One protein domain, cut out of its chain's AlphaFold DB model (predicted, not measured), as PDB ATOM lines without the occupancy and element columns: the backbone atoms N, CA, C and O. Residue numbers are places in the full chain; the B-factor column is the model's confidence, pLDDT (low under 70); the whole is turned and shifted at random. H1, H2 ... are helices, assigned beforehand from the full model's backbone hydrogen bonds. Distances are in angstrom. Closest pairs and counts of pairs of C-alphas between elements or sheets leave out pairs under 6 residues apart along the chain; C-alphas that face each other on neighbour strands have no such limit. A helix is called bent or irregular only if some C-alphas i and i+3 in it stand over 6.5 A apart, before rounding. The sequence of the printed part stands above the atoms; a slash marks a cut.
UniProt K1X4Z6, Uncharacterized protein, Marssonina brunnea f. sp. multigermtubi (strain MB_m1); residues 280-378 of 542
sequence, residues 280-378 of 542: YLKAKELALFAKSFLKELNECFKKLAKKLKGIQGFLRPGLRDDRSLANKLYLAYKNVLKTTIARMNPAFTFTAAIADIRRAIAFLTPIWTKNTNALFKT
ATOM      1  N   TYR A 280     204.061 215.407 269.663       87.12
ATOM      2  CA  TYR A 280     205.102 215.385 270.682       87.12
ATOM      3  C   TYR A 280     206.434 215.979 270.196       87.12
ATOM      4  O   TYR A 280     207.070 216.739 270.936       87.12
ATOM      5  N   LEU A 281     206.845 215.712 268.951       84.75
ATOM      6  CA  LEU A 281     208.061 216.297 268.371       84.75
ATOM      7  C   LEU A 281     207.929 217.818 268.233       84.75
ATOM      8  O   LEU A 281     208.823 218.551 268.664       84.75
ATOM      9  N   LYS A 282     206.772 218.303 267.765       80.88
ATOM     10  CA  LYS A 282     206.496 219.744 267.637       80.88
ATOM     11  C   LYS A 282     206.464 220.457 268.995       80.88
ATOM     12  O   LYS A 282     206.991 221.562 269.138       80.88
ATOM     13  N   ALA A 283     205.903 219.821 270.026       87.25
ATOM     14  CA  ALA A 283     205.924 220.357 271.388       87.25
ATOM     15  C   ALA A 283     207.354 220.435 271.961       87.25
ATOM     16  O   ALA A 283     207.702 221.401 272.648       87.25
ATOM     17  N   LYS A 284     208.200 219.445 271.657       92.44
ATOM     18  CA  LYS A 284     209.606 219.411 272.081       92.44
ATOM     19  C   LYS A 284     210.439 220.501 271.402       92.44
ATOM     20  O   LYS A 284     211.236 221.151 272.081       92.44
ATOM     21  N   GLU A 285     210.225 220.748 270.112       90.38
ATOM     22  CA  GLU A 285     210.858 221.855 269.382       90.38
ATOM     23  C   GLU A 285     210.450 223.222 269.941       90.38
ATOM     24  O   GLU A 285     211.318 224.042 270.244       90.38
ATOM     25  N   LEU A 286     209.156 223.448 270.192       88.81
ATOM     26  CA  LEU A 286     208.670 224.695 270.798       88.81
ATOM     27  C   LEU A 286     209.241 224.929 272.204       88.81
ATOM     28  O   LEU A 286     209.575 226.060 272.562       88.81
ATOM     29  N   ALA A 287     209.400 223.871 273.003       91.50
ATOM     30  CA  ALA A 287     210.016 223.971 274.324       91.50
ATOM     31  C   ALA A 287     211.513 224.323 274.249       91.50
ATOM     32  O   ALA A 287     212.013 225.082 275.086       91.50
ATOM     33  N   LEU A 288     212.234 223.789 273.259       91.19
ATOM     34  CA  LEU A 288     213.633 224.144 273.005       91.19
ATOM     35  C   LEU A 288     213.758 225.587 272.507       91.19
ATOM     36  O   LEU A 288     214.600 226.323 273.023       91.19
ATOM     37  N   PHE A 289     212.873 226.009 271.603       90.44
ATOM     38  CA  PHE A 289     212.800 227.381 271.102       90.44
ATOM     39  C   PHE A 289     212.509 228.393 272.219       90.44
ATOM     40  O   PHE A 289     213.190 229.406 272.347       90.44
ATOM     41  N   ALA A 290     211.552 228.112 273.104       88.12
ATOM     42  CA  ALA A 290     211.267 229.007 274.224       88.12
ATOM     43  C   ALA A 290     212.455 229.121 275.198       88.12
ATOM     44  O   ALA A 290     212.740 230.201 275.723       88.12
ATOM     45  N   LYS A 291     213.188 228.022 275.421       88.75
ATOM     46  CA  LYS A 291     214.401 228.027 276.255       88.75
ATOM     47  C   LYS A 291     215.540 228.822 275.618       88.75
ATOM     48  O   LYS A 291     216.216 229.561 276.338       88.75
ATOM     49  N   SER A 292     215.765 228.686 274.310       87.81
ATOM     50  CA  SER A 292     216.787 229.472 273.607       87.81
ATOM     51  C   SER A 292     216.420 230.955 273.583       87.81
ATOM     52  O   SER A 292     217.254 231.782 273.952       87.81
ATOM     53  N   PHE A 293     215.157 231.283 273.298       88.25
ATOM     54  CA  PHE A 293     214.650 232.655 273.289       88.25
ATOM     55  C   PHE A 293     214.844 233.363 274.639       88.25
ATOM     56  O   PHE A 293     215.375 234.471 274.696       88.25
ATOM     57  N   LEU A 294     214.499 232.714 275.758       85.44
ATOM     58  CA  LEU A 294     214.706 233.290 277.096       85.44
ATOM     59  C   LEU A 294     216.192 233.499 277.430       85.44
ATOM     60  O   LEU A 294     216.544 234.444 278.146       85.44
ATOM     61  N   LYS A 295     217.077 232.630 276.933       88.94
ATOM     62  CA  LYS A 295     218.526 232.765 277.121       88.94
ATOM     63  C   LYS A 295     219.070 233.963 276.344       88.94
ATOM     64  O   LYS A 295     219.819 234.761 276.910       88.94
ATOM     65  N   GLU A 296     218.653 234.113 275.094       89.44
ATOM     66  CA  GLU A 296     219.049 235.220 274.224       89.44
ATOM     67  C   GLU A 296     218.517 236.566 274.734       89.44
ATOM     68  O   GLU A 296     219.261 237.544 274.842       89.44
ATOM     69  N   LEU A 297     217.263 236.596 275.184       85.50
ATOM     70  CA  LEU A 297     216.636 237.765 275.797       85.50
ATOM     71  C   LEU A 297     217.369 238.195 277.082       85.50
ATOM     72  O   LEU A 297     217.644 239.383 277.276       85.50
ATOM     73  N   ASN A 298     217.792 237.244 277.921       87.12
ATOM     74  CA  ASN A 298     218.638 237.529 279.086       87.12
ATOM     75  C   ASN A 298     220.015 238.092 278.701       87.12
ATOM     76  O   ASN A 298     220.533 238.989 279.374       87.12
ATOM     77  N   GLU A 299     220.627 237.586 277.633       89.00
ATOM     78  CA  GLU A 299     221.891 238.121 277.129       89.00
ATOM     79  C   GLU A 299     221.721 239.552 276.592       89.00
ATOM     80  O   GLU A 299     222.552 240.425 276.868       89.00
ATOM     81  N   CYS A 300     220.606 239.824 275.912       84.75
ATOM     82  CA  CYS A 300     220.248 241.149 275.423       84.75
ATOM     83  C   CYS A 300     220.083 242.152 276.578       84.75
ATOM     84  O   CYS A 300     220.702 243.221 276.561       84.75
ATOM     85  N   PHE A 301     219.378 241.777 277.651       85.88
ATOM     86  CA  PHE A 301     219.267 242.613 278.852       85.88
ATOM     87  C   PHE A 301     220.614 242.857 279.539       85.88
ATOM     88  O   PHE A 301     220.880 243.978 279.978       85.88
ATOM     89  N   LYS A 302     221.509 241.860 279.586       87.62
ATOM     90  CA  LYS A 302     222.876 242.045 280.112       87.62
ATOM     91  C   LYS A 302     223.678 243.041 279.269       87.62
ATOM     92  O   LYS A 302     224.338 243.921 279.830       87.62
ATOM     93  N   LYS A 303     223.609 242.941 277.936       92.62
ATOM     94  CA  LYS A 303     224.265 243.883 277.007       92.62
ATOM     95  C   LYS A 303     223.705 245.296 277.170       92.62
ATOM     96  O   LYS A 303     224.482 246.250 277.259       92.62
ATOM     97  N   LEU A 304     222.384 245.426 277.275       83.75
ATOM     98  CA  LEU A 304     221.707 246.700 277.502       83.75
ATOM     99  C   LEU A 304     222.126 247.322 278.841       83.75
ATOM    100  O   LEU A 304     222.557 248.471 278.866       83.75
ATOM    101  N   ALA A 305     222.106 246.554 279.931       83.19
ATOM    102  CA  ALA A 305     222.536 247.019 281.249       83.19
ATOM    103  C   ALA A 305     223.999 247.489 281.247       83.19
ATOM    104  O   ALA A 305     224.318 248.527 281.827       83.19
ATOM    105  N   LYS A 306     224.894 246.771 280.553       88.56
ATOM    106  CA  LYS A 306     226.305 247.167 280.417       88.56
ATOM    107  C   LYS A 306     226.458 248.473 279.632       88.56
ATOM    108  O   LYS A 306     227.217 249.342 280.057       88.56
ATOM    109  N   LYS A 307     225.722 248.639 278.526       87.75
ATOM    110  CA  LYS A 307     225.715 249.889 277.745       87.75
ATOM    111  C   LYS A 307     225.167 251.060 278.557       87.75
ATOM    112  O   LYS A 307     225.776 252.123 278.551       87.75
ATOM    113  N   LEU A 308     224.074 250.858 279.293       81.62
ATOM    114  CA  LEU A 308     223.478 251.892 280.140       81.62
ATOM    115  C   LEU A 308     224.417 252.316 281.271       81.62
ATOM    116  O   LEU A 308     224.600 253.514 281.470       81.62
ATOM    117  N   LYS A 309     225.100 251.368 281.928       81.88
ATOM    118  CA  LYS A 309     226.156 251.675 282.911       81.88
ATOM    119  C   LYS A 309     227.316 252.458 282.290       81.88
ATOM    120  O   LYS A 309     227.810 253.402 282.899       81.88
ATOM    121  N   GLY A 310     227.724 252.099 281.071       88.06
ATOM    122  CA  GLY A 310     228.738 252.840 280.320       88.06
ATOM    123  C   GLY A 310     228.314 254.287 280.071       88.06
ATOM    124  O   GLY A 310     229.034 255.208 280.442       88.06
ATOM    125  N   ILE A 311     227.110 254.489 279.524       84.44
ATOM    126  CA  ILE A 311     226.541 255.820 279.256       84.44
ATOM    127  C   ILE A 311     226.416 256.634 280.550       84.44
ATOM    128  O   ILE A 311     226.794 257.804 280.560       84.44
ATOM    129  N   GLN A 312     225.952 256.027 281.646       81.19
ATOM    130  CA  GLN A 312     225.848 256.683 282.954       81.19
ATOM    131  C   GLN A 312     227.214 257.166 283.466       81.19
ATOM    132  O   GLN A 312     227.303 258.256 284.029       81.19
ATOM    133  N   GLY A 313     228.293 256.421 283.201       84.69
ATOM    134  CA  GLY A 313     229.661 256.834 283.533       84.69
ATOM    135  C   GLY A 313     230.116 258.114 282.820       84.69
ATOM    136  O   GLY A 313     230.831 258.924 283.420       84.69
ATOM    137  N   PHE A 314     229.653 258.332 281.582       84.06
ATOM    138  CA  PHE A 314     229.955 259.524 280.775       84.06
ATOM    139  C   PHE A 314     229.096 260.746 281.126       84.06
ATOM    140  O   PHE A 314     229.401 261.859 280.691       84.06
ATOM    141  N   LEU A 315     228.027 260.580 281.912       82.69
ATOM    142  CA  LEU A 315     227.215 261.709 282.358       82.69
ATOM    143  C   LEU A 315     227.965 262.531 283.420       82.69
ATOM    144  O   LEU A 315     228.657 261.989 284.290       82.69
ATOM    145  N   ARG A 316     227.804 263.864 283.353       81.25
ATOM    146  CA  ARG A 316     228.305 264.800 284.376       81.25
ATOM    147  C   ARG A 316     227.791 264.376 285.762       81.25
ATOM    148  O   ARG A 316     226.662 263.900 285.828       81.25
ATOM    149  N   PRO A 317     228.546 264.590 286.856       79.56
ATOM    150  CA  PRO A 317     228.158 264.152 288.200       79.56
ATOM    151  C   PRO A 317     226.719 264.504 288.608       79.56
ATOM    152  O   PRO A 317     226.022 263.635 289.106       79.56
ATOM    153  N   GLY A 318     226.223 265.703 288.273       79.12
ATOM    154  CA  GLY A 318     224.829 266.108 288.543       79.12
ATOM    155  C   GLY A 318     223.746 265.429 287.684       79.12
ATOM    156  O   GLY A 318     222.567 265.693 287.856       79.12
ATOM    157  N   LEU A 319     224.130 264.578 286.728       65.12
ATOM    158  CA  LEU A 319     223.244 263.735 285.914       65.12
ATOM    159  C   LEU A 319     223.448 262.236 286.186       65.12
ATOM    160  O   LEU A 319     222.814 261.416 285.517       65.12
ATOM    161  N   ARG A 320     224.332 261.870 287.125       76.31
ATOM    162  CA  ARG A 320     224.591 260.468 287.485       76.31
ATOM    163  C   ARG A 320     223.502 259.861 288.356       76.31
ATOM    164  O   ARG A 320     223.449 258.637 288.432       76.31
ATOM    165  N   ASP A 321     222.643 260.689 288.945       77.12
ATOM    166  CA  ASP A 321     221.519 260.235 289.753       77.12
ATOM    167  C   ASP A 321     220.647 259.267 288.953       77.12
ATOM    168  O   ASP A 321     220.240 259.559 287.822       77.12
ATOM    169  N   ASP A 322     220.318 258.125 289.556       68.75
ATOM    170  CA  ASP A 322     219.524 257.067 288.919       68.75
ATOM    171  C   ASP A 322     218.165 257.583 288.417       68.75
ATOM    172  O   ASP A 322     217.610 257.073 287.440       68.75
ATOM    173  N   ARG A 323     217.661 258.667 289.021       76.31
ATOM    174  CA  ARG A 323     216.450 259.385 288.604       76.31
ATOM    175  C   ARG A 323     216.596 260.023 287.210       76.31
ATOM    176  O   ARG A 323     215.643 260.021 286.438       76.31
ATOM    177  N   SER A 324     217.783 260.511 286.841       72.00
ATOM    178  CA  SER A 324     218.069 261.103 285.521       72.00
ATOM    179  C   SER A 324     218.108 260.042 284.415       72.00
ATOM    180  O   SER A 324     217.533 260.240 283.340       72.00
ATOM    181  N   LEU A 325     218.736 258.892 284.683       74.00
ATOM    182  CA  LEU A 325     218.785 257.772 283.741       74.00
ATOM    183  C   LEU A 325     217.394 257.152 283.556       74.00
ATOM    184  O   LEU A 325     216.990 256.906 282.420       74.00
ATOM    185  N   ALA A 326     216.648 256.970 284.650       69.00
ATOM    186  CA  ALA A 326     215.267 256.503 284.617       69.00
ATOM    187  C   ALA A 326     214.372 257.446 283.802       69.00
ATOM    188  O   ALA A 326     213.670 256.980 282.914       69.00
ATOM    189  N   ASN A 327     214.461 258.764 284.010       71.00
ATOM    190  CA  ASN A 327     213.685 259.744 283.242       71.00
ATOM    191  C   ASN A 327     214.045 259.745 281.748       71.00
ATOM    192  O   ASN A 327     213.171 259.923 280.902       71.00
ATOM    193  N   LYS A 328     215.312 259.506 281.393       70.50
ATOM    194  CA  LYS A 328     215.743 259.391 279.989       70.50
ATOM    195  C   LYS A 328     215.296 258.087 279.339       70.50
ATOM    196  O   LYS A 328     214.853 258.114 278.195       70.50
ATOM    197  N   LEU A 329     215.372 256.968 280.059       72.38
ATOM    198  CA  LEU A 329     214.802 255.696 279.616       72.38
ATOM    199  C   LEU A 329     213.286 255.804 279.481       72.38
ATOM    200  O   LEU A 329     212.748 255.348 278.485       72.38
ATOM    201  N   TYR A 330     212.619 256.479 280.415       63.81
ATOM    202  CA  TYR A 330     211.194 256.779 280.359       63.81
ATOM    203  C   TYR A 330     210.843 257.650 279.151       63.81
ATOM    204  O   TYR A 330     209.881 257.343 278.469       63.81
ATOM    205  N   LEU A 331     211.618 258.689 278.820       65.81
ATOM    206  CA  LEU A 331     211.386 259.508 277.620       65.81
ATOM    207  C   LEU A 331     211.630 258.726 276.322       65.81
ATOM    208  O   LEU A 331     210.820 258.803 275.399       65.81
ATOM    209  N   ALA A 332     212.710 257.942 276.259       57.91
ATOM    210  CA  ALA A 332     212.995 257.068 275.123       57.91
ATOM    211  C   ALA A 332     211.892 256.012 274.950       57.91
ATOM    212  O   ALA A 332     211.414 255.790 273.842       57.91
ATOM    213  N   TYR A 333     211.436 255.426 276.056       51.28
ATOM    214  CA  TYR A 333     210.371 254.436 276.084       51.28
ATOM    215  C   TYR A 333     209.007 255.059 275.785       51.28
ATOM    216  O   TYR A 333     208.280 254.493 274.993       51.28
ATOM    217  N   LYS A 334     208.674 256.252 276.293       46.28
ATOM    218  CA  LYS A 334     207.427 256.999 276.019       46.28
ATOM    219  C   LYS A 334     207.254 257.322 274.533       46.28
ATOM    220  O   LYS A 334     206.132 257.294 274.034       46.28
ATOM    221  N   ASN A 335     208.353 257.577 273.825       46.31
ATOM    222  CA  ASN A 335     208.333 257.770 272.373       46.31
ATOM    223  C   ASN A 335     208.102 256.453 271.610       46.31
ATOM    224  O   ASN A 335     207.493 256.477 270.548       46.31
ATOM    225  N   VAL A 336     208.517 255.318 272.182       39.44
ATOM    226  CA  VAL A 336     208.197 253.959 271.701       39.44
ATOM    227  C   VAL A 336     206.791 253.509 272.160       39.44
ATOM    228  O   VAL A 336     206.147 252.705 271.501       39.44
ATOM    229  N   LEU A 337     206.271 254.053 273.267       37.16
ATOM    230  CA  LEU A 337     205.015 253.655 273.915       37.16
ATOM    231  C   LEU A 337     203.765 254.255 273.275       37.16
ATOM    232  O   LEU A 337     202.670 253.752 273.519       37.16
ATOM    233  N   LYS A 338     203.909 255.305 272.454       43.81
ATOM    234  CA  LYS A 338     202.793 255.882 271.687       43.81
ATOM    235  C   LYS A 338     202.126 254.870 270.748       43.81
ATOM    236  O   LYS A 338     201.043 255.161 270.258       43.81
ATOM    237  N   THR A 339     202.725 253.699 270.530       35.75
ATOM    238  CA  THR A 339     202.194 252.699 269.606       35.75
ATOM    239  C   THR A 339     201.647 251.416 270.229       35.75
ATOM    240  O   THR A 339     201.015 250.686 269.468       35.75
ATOM    241  N   THR A 340     201.838 251.041 271.516       42.44
ATOM    242  CA  THR A 340     201.415 249.654 271.886       42.44
ATOM    243  C   THR A 340     201.074 249.248 273.339       42.44
ATOM    244  O   THR A 340     200.483 248.184 273.473       42.44
ATOM    245  N   ILE A 341     201.357 249.945 274.458       36.91
ATOM    246  CA  ILE A 341     201.172 249.281 275.789       36.91
ATOM    247  C   ILE A 341     200.515 250.161 276.865       36.91
ATOM    248  O   ILE A 341     201.173 250.937 277.545       36.91
ATOM    249  N   ALA A 342     199.218 249.940 277.103       31.97
ATOM    250  CA  ALA A 342     198.408 250.573 278.156       31.97
ATOM    251  C   ALA A 342     198.433 249.838 279.523       31.97
ATOM    252  O   ALA A 342     197.447 249.871 280.252       31.97
ATOM    253  N   ARG A 343     199.504 249.107 279.882       42.19
ATOM    254  CA  ARG A 343     199.480 248.192 281.054       42.19
ATOM    255  C   ARG A 343     200.690 248.224 282.000       42.19
ATOM    256  O   ARG A 343     200.806 247.343 282.845       42.19
ATOM    257  N   MET A 344     201.575 249.215 281.911       35.47
ATOM    258  CA  MET A 344     202.626 249.412 282.923       35.47
ATOM    259  C   MET A 344     202.349 250.682 283.724       35.47
ATOM    260  O   MET A 344     202.220 251.760 283.143       35.47
ATOM    261  N   ASN A 345     202.261 250.555 285.050       47.38
ATOM    262  CA  ASN A 345     202.189 251.715 285.931       47.38
ATOM    263  C   ASN A 345     203.503 252.510 285.816       47.38
ATOM    264  O   ASN A 345     204.579 251.912 285.781       47.38
ATOM    265  N   PRO A 346     203.454 253.848 285.722       42.16
ATOM    266  CA  PRO A 346     204.658 254.661 285.640       42.16
ATOM    267  C   PRO A 346     205.452 254.565 286.950       42.16
ATOM    268  O   PRO A 346     205.107 255.172 287.961       42.16
ATOM    269  N   ALA A 347     206.536 253.795 286.927       49.97
ATOM    270  CA  ALA A 347     207.458 253.660 288.041       49.97
ATOM    271  C   ALA A 347     208.397 254.877 288.149       49.97
ATOM    272  O   ALA A 347     209.125 255.208 287.215       49.97
ATOM    273  N   PHE A 348     208.424 255.519 289.320       52.31
ATOM    274  CA  PHE A 348     209.237 256.715 289.601       52.31
ATOM    275  C   PHE A 348     210.737 256.418 289.825       52.31
ATOM    276  O   PHE A 348     211.558 257.333 289.904       52.31
ATOM    277  N   THR A 349     211.122 255.140 289.928       69.50
ATOM    278  CA  THR A 349     212.514 254.699 290.117       69.50
ATOM    279  C   THR A 349     212.850 253.514 289.208       69.50
ATOM    280  O   THR A 349     211.995 252.684 288.898       69.50
ATOM    281  N   PHE A 350     214.118 253.401 288.790       55.00
ATOM    282  CA  PHE A 350     214.603 252.287 287.960       55.00
ATOM    283  C   PHE A 350     214.364 250.918 288.623       55.00
ATOM    284  O   PHE A 350     213.995 249.956 287.954       55.00
ATOM    285  N   THR A 351     214.489 250.850 289.951       65.19
ATOM    286  CA  THR A 351     214.173 249.657 290.748       65.19
ATOM    287  C   THR A 351     212.700 249.272 290.643       65.19
ATOM    288  O   THR A 351     212.398 248.094 290.465       65.19
ATOM    289  N   ALA A 352     211.789 250.249 290.683       65.25
ATOM    290  CA  ALA A 352     210.361 250.004 290.508       65.25
ATOM    291  C   ALA A 352     210.029 249.560 289.069       65.25
ATOM    292  O   ALA A 352     209.273 248.614 288.897       65.25
ATOM    293  N   ALA A 353     210.683 250.120 288.043       69.81
ATOM    294  CA  ALA A 353     210.497 249.667 286.659       69.81
ATOM    295  C   ALA A 353     210.973 248.216 286.449       69.81
ATOM    296  O   ALA A 353     210.303 247.417 285.794       69.81
ATOM    297  N   ILE A 354     212.111 247.840 287.047       71.31
ATOM    298  CA  ILE A 354     212.575 246.445 287.059       71.31
ATOM    299  C   ILE A 354     211.585 245.550 287.813       71.31
ATOM    300  O   ILE A 354     211.318 244.435 287.362       71.31
ATOM    301  N   ALA A 355     211.046 246.011 288.944       72.31
ATOM    302  CA  ALA A 355     210.049 245.271 289.708       72.31
ATOM    303  C   ALA A 355     208.758 245.059 288.900       72.31
ATOM    304  O   ALA A 355     208.243 243.945 288.887       72.31
ATOM    305  N   ASP A 356     208.298 246.064 288.154       71.31
ATOM    306  CA  ASP A 356     207.113 245.966 287.299       71.31
ATOM    307  C   ASP A 356     207.329 245.021 286.111       71.31
ATOM    308  O   ASP A 356     206.465 244.194 285.820       71.31
ATOM    309  N   ILE A 357     208.504 245.049 285.472       72.25
ATOM    310  CA  ILE A 357     208.864 244.078 284.423       72.25
ATOM    311  C   ILE A 357     208.907 242.657 284.998       72.25
ATOM    312  O   ILE A 357     208.348 241.730 284.410       72.25
ATOM    313  N   ARG A 358     209.529 242.468 286.168       71.94
ATOM    314  CA  ARG A 358     209.566 241.164 286.851       71.94
ATOM    315  C   ARG A 358     208.166 240.687 287.226       71.94
ATOM    316  O   ARG A 358     207.866 239.514 287.030       71.94
ATOM    317  N   ARG A 359     207.303 241.587 287.704       77.25
ATOM    318  CA  ARG A 359     205.903 241.302 288.039       77.25
ATOM    319  C   ARG A 359     205.097 240.926 286.794       77.25
ATOM    320  O   ARG A 359     204.343 239.962 286.846       77.25
ATOM    321  N   ALA A 360     205.306 241.602 285.664       70.38
ATOM    322  CA  ALA A 360     204.678 241.255 284.388       70.38
ATOM    323  C   ALA A 360     205.120 239.869 283.881       70.38
ATOM    324  O   ALA A 360     204.283 239.065 283.471       70.38
ATOM    325  N   ILE A 361     206.415 239.547 283.972       73.94
ATOM    326  CA  ILE A 361     206.940 238.216 283.625       73.94
ATOM    327  C   ILE A 361     206.356 237.145 284.560       73.94
ATOM    328  O   ILE A 361     205.888 236.105 284.091       73.94
ATOM    329  N   ALA A 362     206.328 237.405 285.869       76.94
ATOM    330  CA  ALA A 362     205.765 236.490 286.861       76.94
ATOM    331  C   ALA A 362     204.261 236.259 286.648       76.94
ATOM    332  O   ALA A 362     203.799 235.138 286.817       76.94
ATOM    333  N   PHE A 363     203.509 237.275 286.215       79.12
ATOM    334  CA  PHE A 363     202.088 237.149 285.875       79.12
ATOM    335  C   PHE A 363     201.850 236.304 284.611       79.12
ATOM    336  O   PHE A 363     200.922 235.498 284.562       79.12
ATOM    337  N   LEU A 364     202.703 236.448 283.592       69.62
ATOM    338  CA  LEU A 364     202.577 235.712 282.327       69.62
ATOM    339  C   LEU A 364     203.039 234.253 282.427       69.62
ATOM    340  O   LEU A 364     202.534 233.393 281.705       69.62
ATOM    341  N   THR A 365     203.963 233.951 283.339       80.06
ATOM    342  CA  THR A 365     204.565 232.615 283.475       80.06
ATOM    343  C   THR A 365     203.531 231.509 283.791       80.06
ATOM    344  O   THR A 365     203.545 230.483 283.100       80.06
ATOM    345  N   PRO A 366     202.584 231.685 284.739       81.75
ATOM    346  CA  PRO A 366     201.496 230.739 285.005       81.75
ATOM    347  C   PRO A 366     200.517 230.565 283.841       81.75
ATOM    348  O   PRO A 366     200.013 229.466 283.622       81.75
ATOM    349  N   ILE A 367     200.225 231.636 283.096       74.88
ATOM    350  CA  ILE A 367     199.319 231.585 281.936       74.88
ATOM    351  C   ILE A 367     199.949 230.721 280.843       74.88
ATOM    352  O   ILE A 367     199.305 229.828 280.292       74.88
ATOM    353  N   TRP A 368     201.238 230.936 280.591       64.75
ATOM    354  CA  TRP A 368     201.984 230.180 279.598       64.75
ATOM    355  C   TRP A 368     202.113 228.697 279.984       64.75
ATOM    356  O   TRP A 368     201.794 227.830 279.175       64.75
ATOM    357  N   THR A 369     202.447 228.394 281.245       71.00
ATOM    358  CA  THR A 369     202.527 227.004 281.742       71.00
ATOM    359  C   THR A 369     201.176 226.285 281.780       71.00
ATOM    360  O   THR A 369     201.110 225.090 281.487       71.00
ATOM    361  N   LYS A 370     200.074 226.976 282.102       76.44
ATOM    362  CA  LYS A 370     198.725 226.386 282.027       76.44
ATOM    363  C   LYS A 370     198.345 226.032 280.589       76.44
ATOM    364  O   LYS A 370     197.837 224.935 280.368       76.44
ATOM    365  N   ASN A 371     198.649 226.898 279.624       67.12
ATOM    366  CA  ASN A 371     198.346 226.652 278.213       67.12
ATOM    367  C   ASN A 371     199.193 225.516 277.627       67.12
ATOM    368  O   ASN A 371     198.661 224.665 276.917       67.12
ATOM    369  N   THR A 372     200.481 225.429 277.980       64.25
ATOM    370  CA  THR A 372     201.319 224.294 277.566       64.25
ATOM    371  C   THR A 372     200.831 222.987 278.188       64.25
ATOM    372  O   THR A 372     200.736 221.979 277.496       64.25
ATOM    373  N   ASN A 373     200.444 222.990 279.468       71.56
ATOM    374  CA  ASN A 373     199.936 221.791 280.140       71.56
ATOM    375  C   ASN A 373     198.559 221.352 279.618       71.56
ATOM    376  O   ASN A 373     198.283 220.154 279.572       71.56
ATOM    377  N   ALA A 374     197.700 222.294 279.218       65.50
ATOM    378  CA  ALA A 374     196.429 221.994 278.565       65.50
ATOM    379  C   ALA A 374     196.655 221.321 277.202       65.50
ATOM    380  O   ALA A 374     196.074 220.267 276.961       65.50
ATOM    381  N   LEU A 375     197.580 221.850 276.390       55.34
ATOM    382  CA  LEU A 375     198.000 221.246 275.117       55.34
ATOM    383  C   LEU A 375     198.584 219.832 275.301       55.34
ATOM    384  O   LEU A 375     198.257 218.922 274.540       55.34
ATOM    385  N   PHE A 376     199.389 219.616 276.347       55.16
ATOM    386  CA  PHE A 376     199.916 218.287 276.688       55.16
ATOM    387  C   PHE A 376     198.832 217.314 277.172       55.16
ATOM    388  O   PHE A 376     198.933 216.116 276.916       55.16
ATOM    389  N   LYS A 377     197.790 217.784 277.868       67.88
ATOM    390  CA  LYS A 377     196.675 216.920 278.291       67.88
ATOM    391  C   LYS A 377     195.784 216.526 277.117       67.88
ATOM    392  O   LYS A 377     195.439 215.355 277.022       67.88
ATOM    393  N   THR A 378     195.474 217.454 276.212       56.22
ATOM    394  CA  THR A 378     194.646 217.168 275.028       56.22
ATOM    395  C   THR A 378     195.324 216.200 274.061       56.22
ATOM    396  O   THR A 378     194.652 215.328 273.520       56.22
TER     397      THR A 378
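Overview. This is residues 280 to 378 of the 542 residues of an uncharacterized protein of Marssonina brunnea f. sp. multigermtubi (strain MB_m1) (UniProt K1X4Z6). Two long helices, H1 and H3, run in nearly opposite directions as the arms of a long, narrow U, with an open gap between them along residues 288 to 307 of H1 and 361 to 371 of H3. The shorter helix H2 lies at the closed end of the U, set steeply to both arms, and residues 331 to 342, from the second half of H2 into the loop after it, stick out at the side. The printed part has 99 residues with three named helices in the order H1, H2, H3 and no named strand; the class is all helix. The whole is loose, with a radius of gyration of the C-alphas of 17.9 A, and a rod in outline, spanning 59 by 26 by 23 A.

Arrangement. H1, residues 280 to 314, touches no helix. It is close but not clearly touching to H2, residues 322 to 337: the closest C-alphas, those of Gln 312 and Leu 325, are 7.2 A apart. H1 and H2 run opposite ways at a steep tilt of 50 degrees. H2 and H3, residues 350 to 378, only just touch, with 3 pairs of C-alphas within 8 A. H2 touches H3 with residues 322 to 326 alone, and H3 touches H2 with residue 350 alone; the closest C-alphas of the two helices are those of Ala 326 and Phe 350, 5.4 A apart. H2 and H3 run the same way at a steep tilt of 48 degrees. H1 and H3 are near each other, with no pair of C-alphas within 8 A but 5 pairs within 10 A. In H1 and H2 every O i to N i+4 pair is within hydrogen-bond range; in H3, 23 of 25 are.

Along the chain. H1 begins at C-alpha 280, at (205.102, 215.385, 270.682), and measures 51.7 A from first to last C-alpha, ending at C-alpha 314, at (229.955, 259.524, 280.775). H2 measures 21.1 A from C-alpha 322 to C-alpha 337. H3 measures 42.4 A from C-alpha 350 to C-alpha 378, at (194.646, 217.168, 275.028). H3 is neither bent nor irregular, but only just: C-alphas 363 and 366 are 6.5 A apart.

Size, cuts and confidence. The two C-alphas farthest apart are those of Pro 317 and Thr 378, 59.2 A, while the first and last printed C-alphas, those of Tyr 280 and Thr 378, are 11.5 A apart. The printed part has no cut. The link from H1 to H2, with 7 residues, is short; the link from H2 to H3, residues 338 to 349, is long. The mean pLDDT of the printed part is 71.8, with 36 residues under 70, among them residues 330 to 353 and 374 to 378.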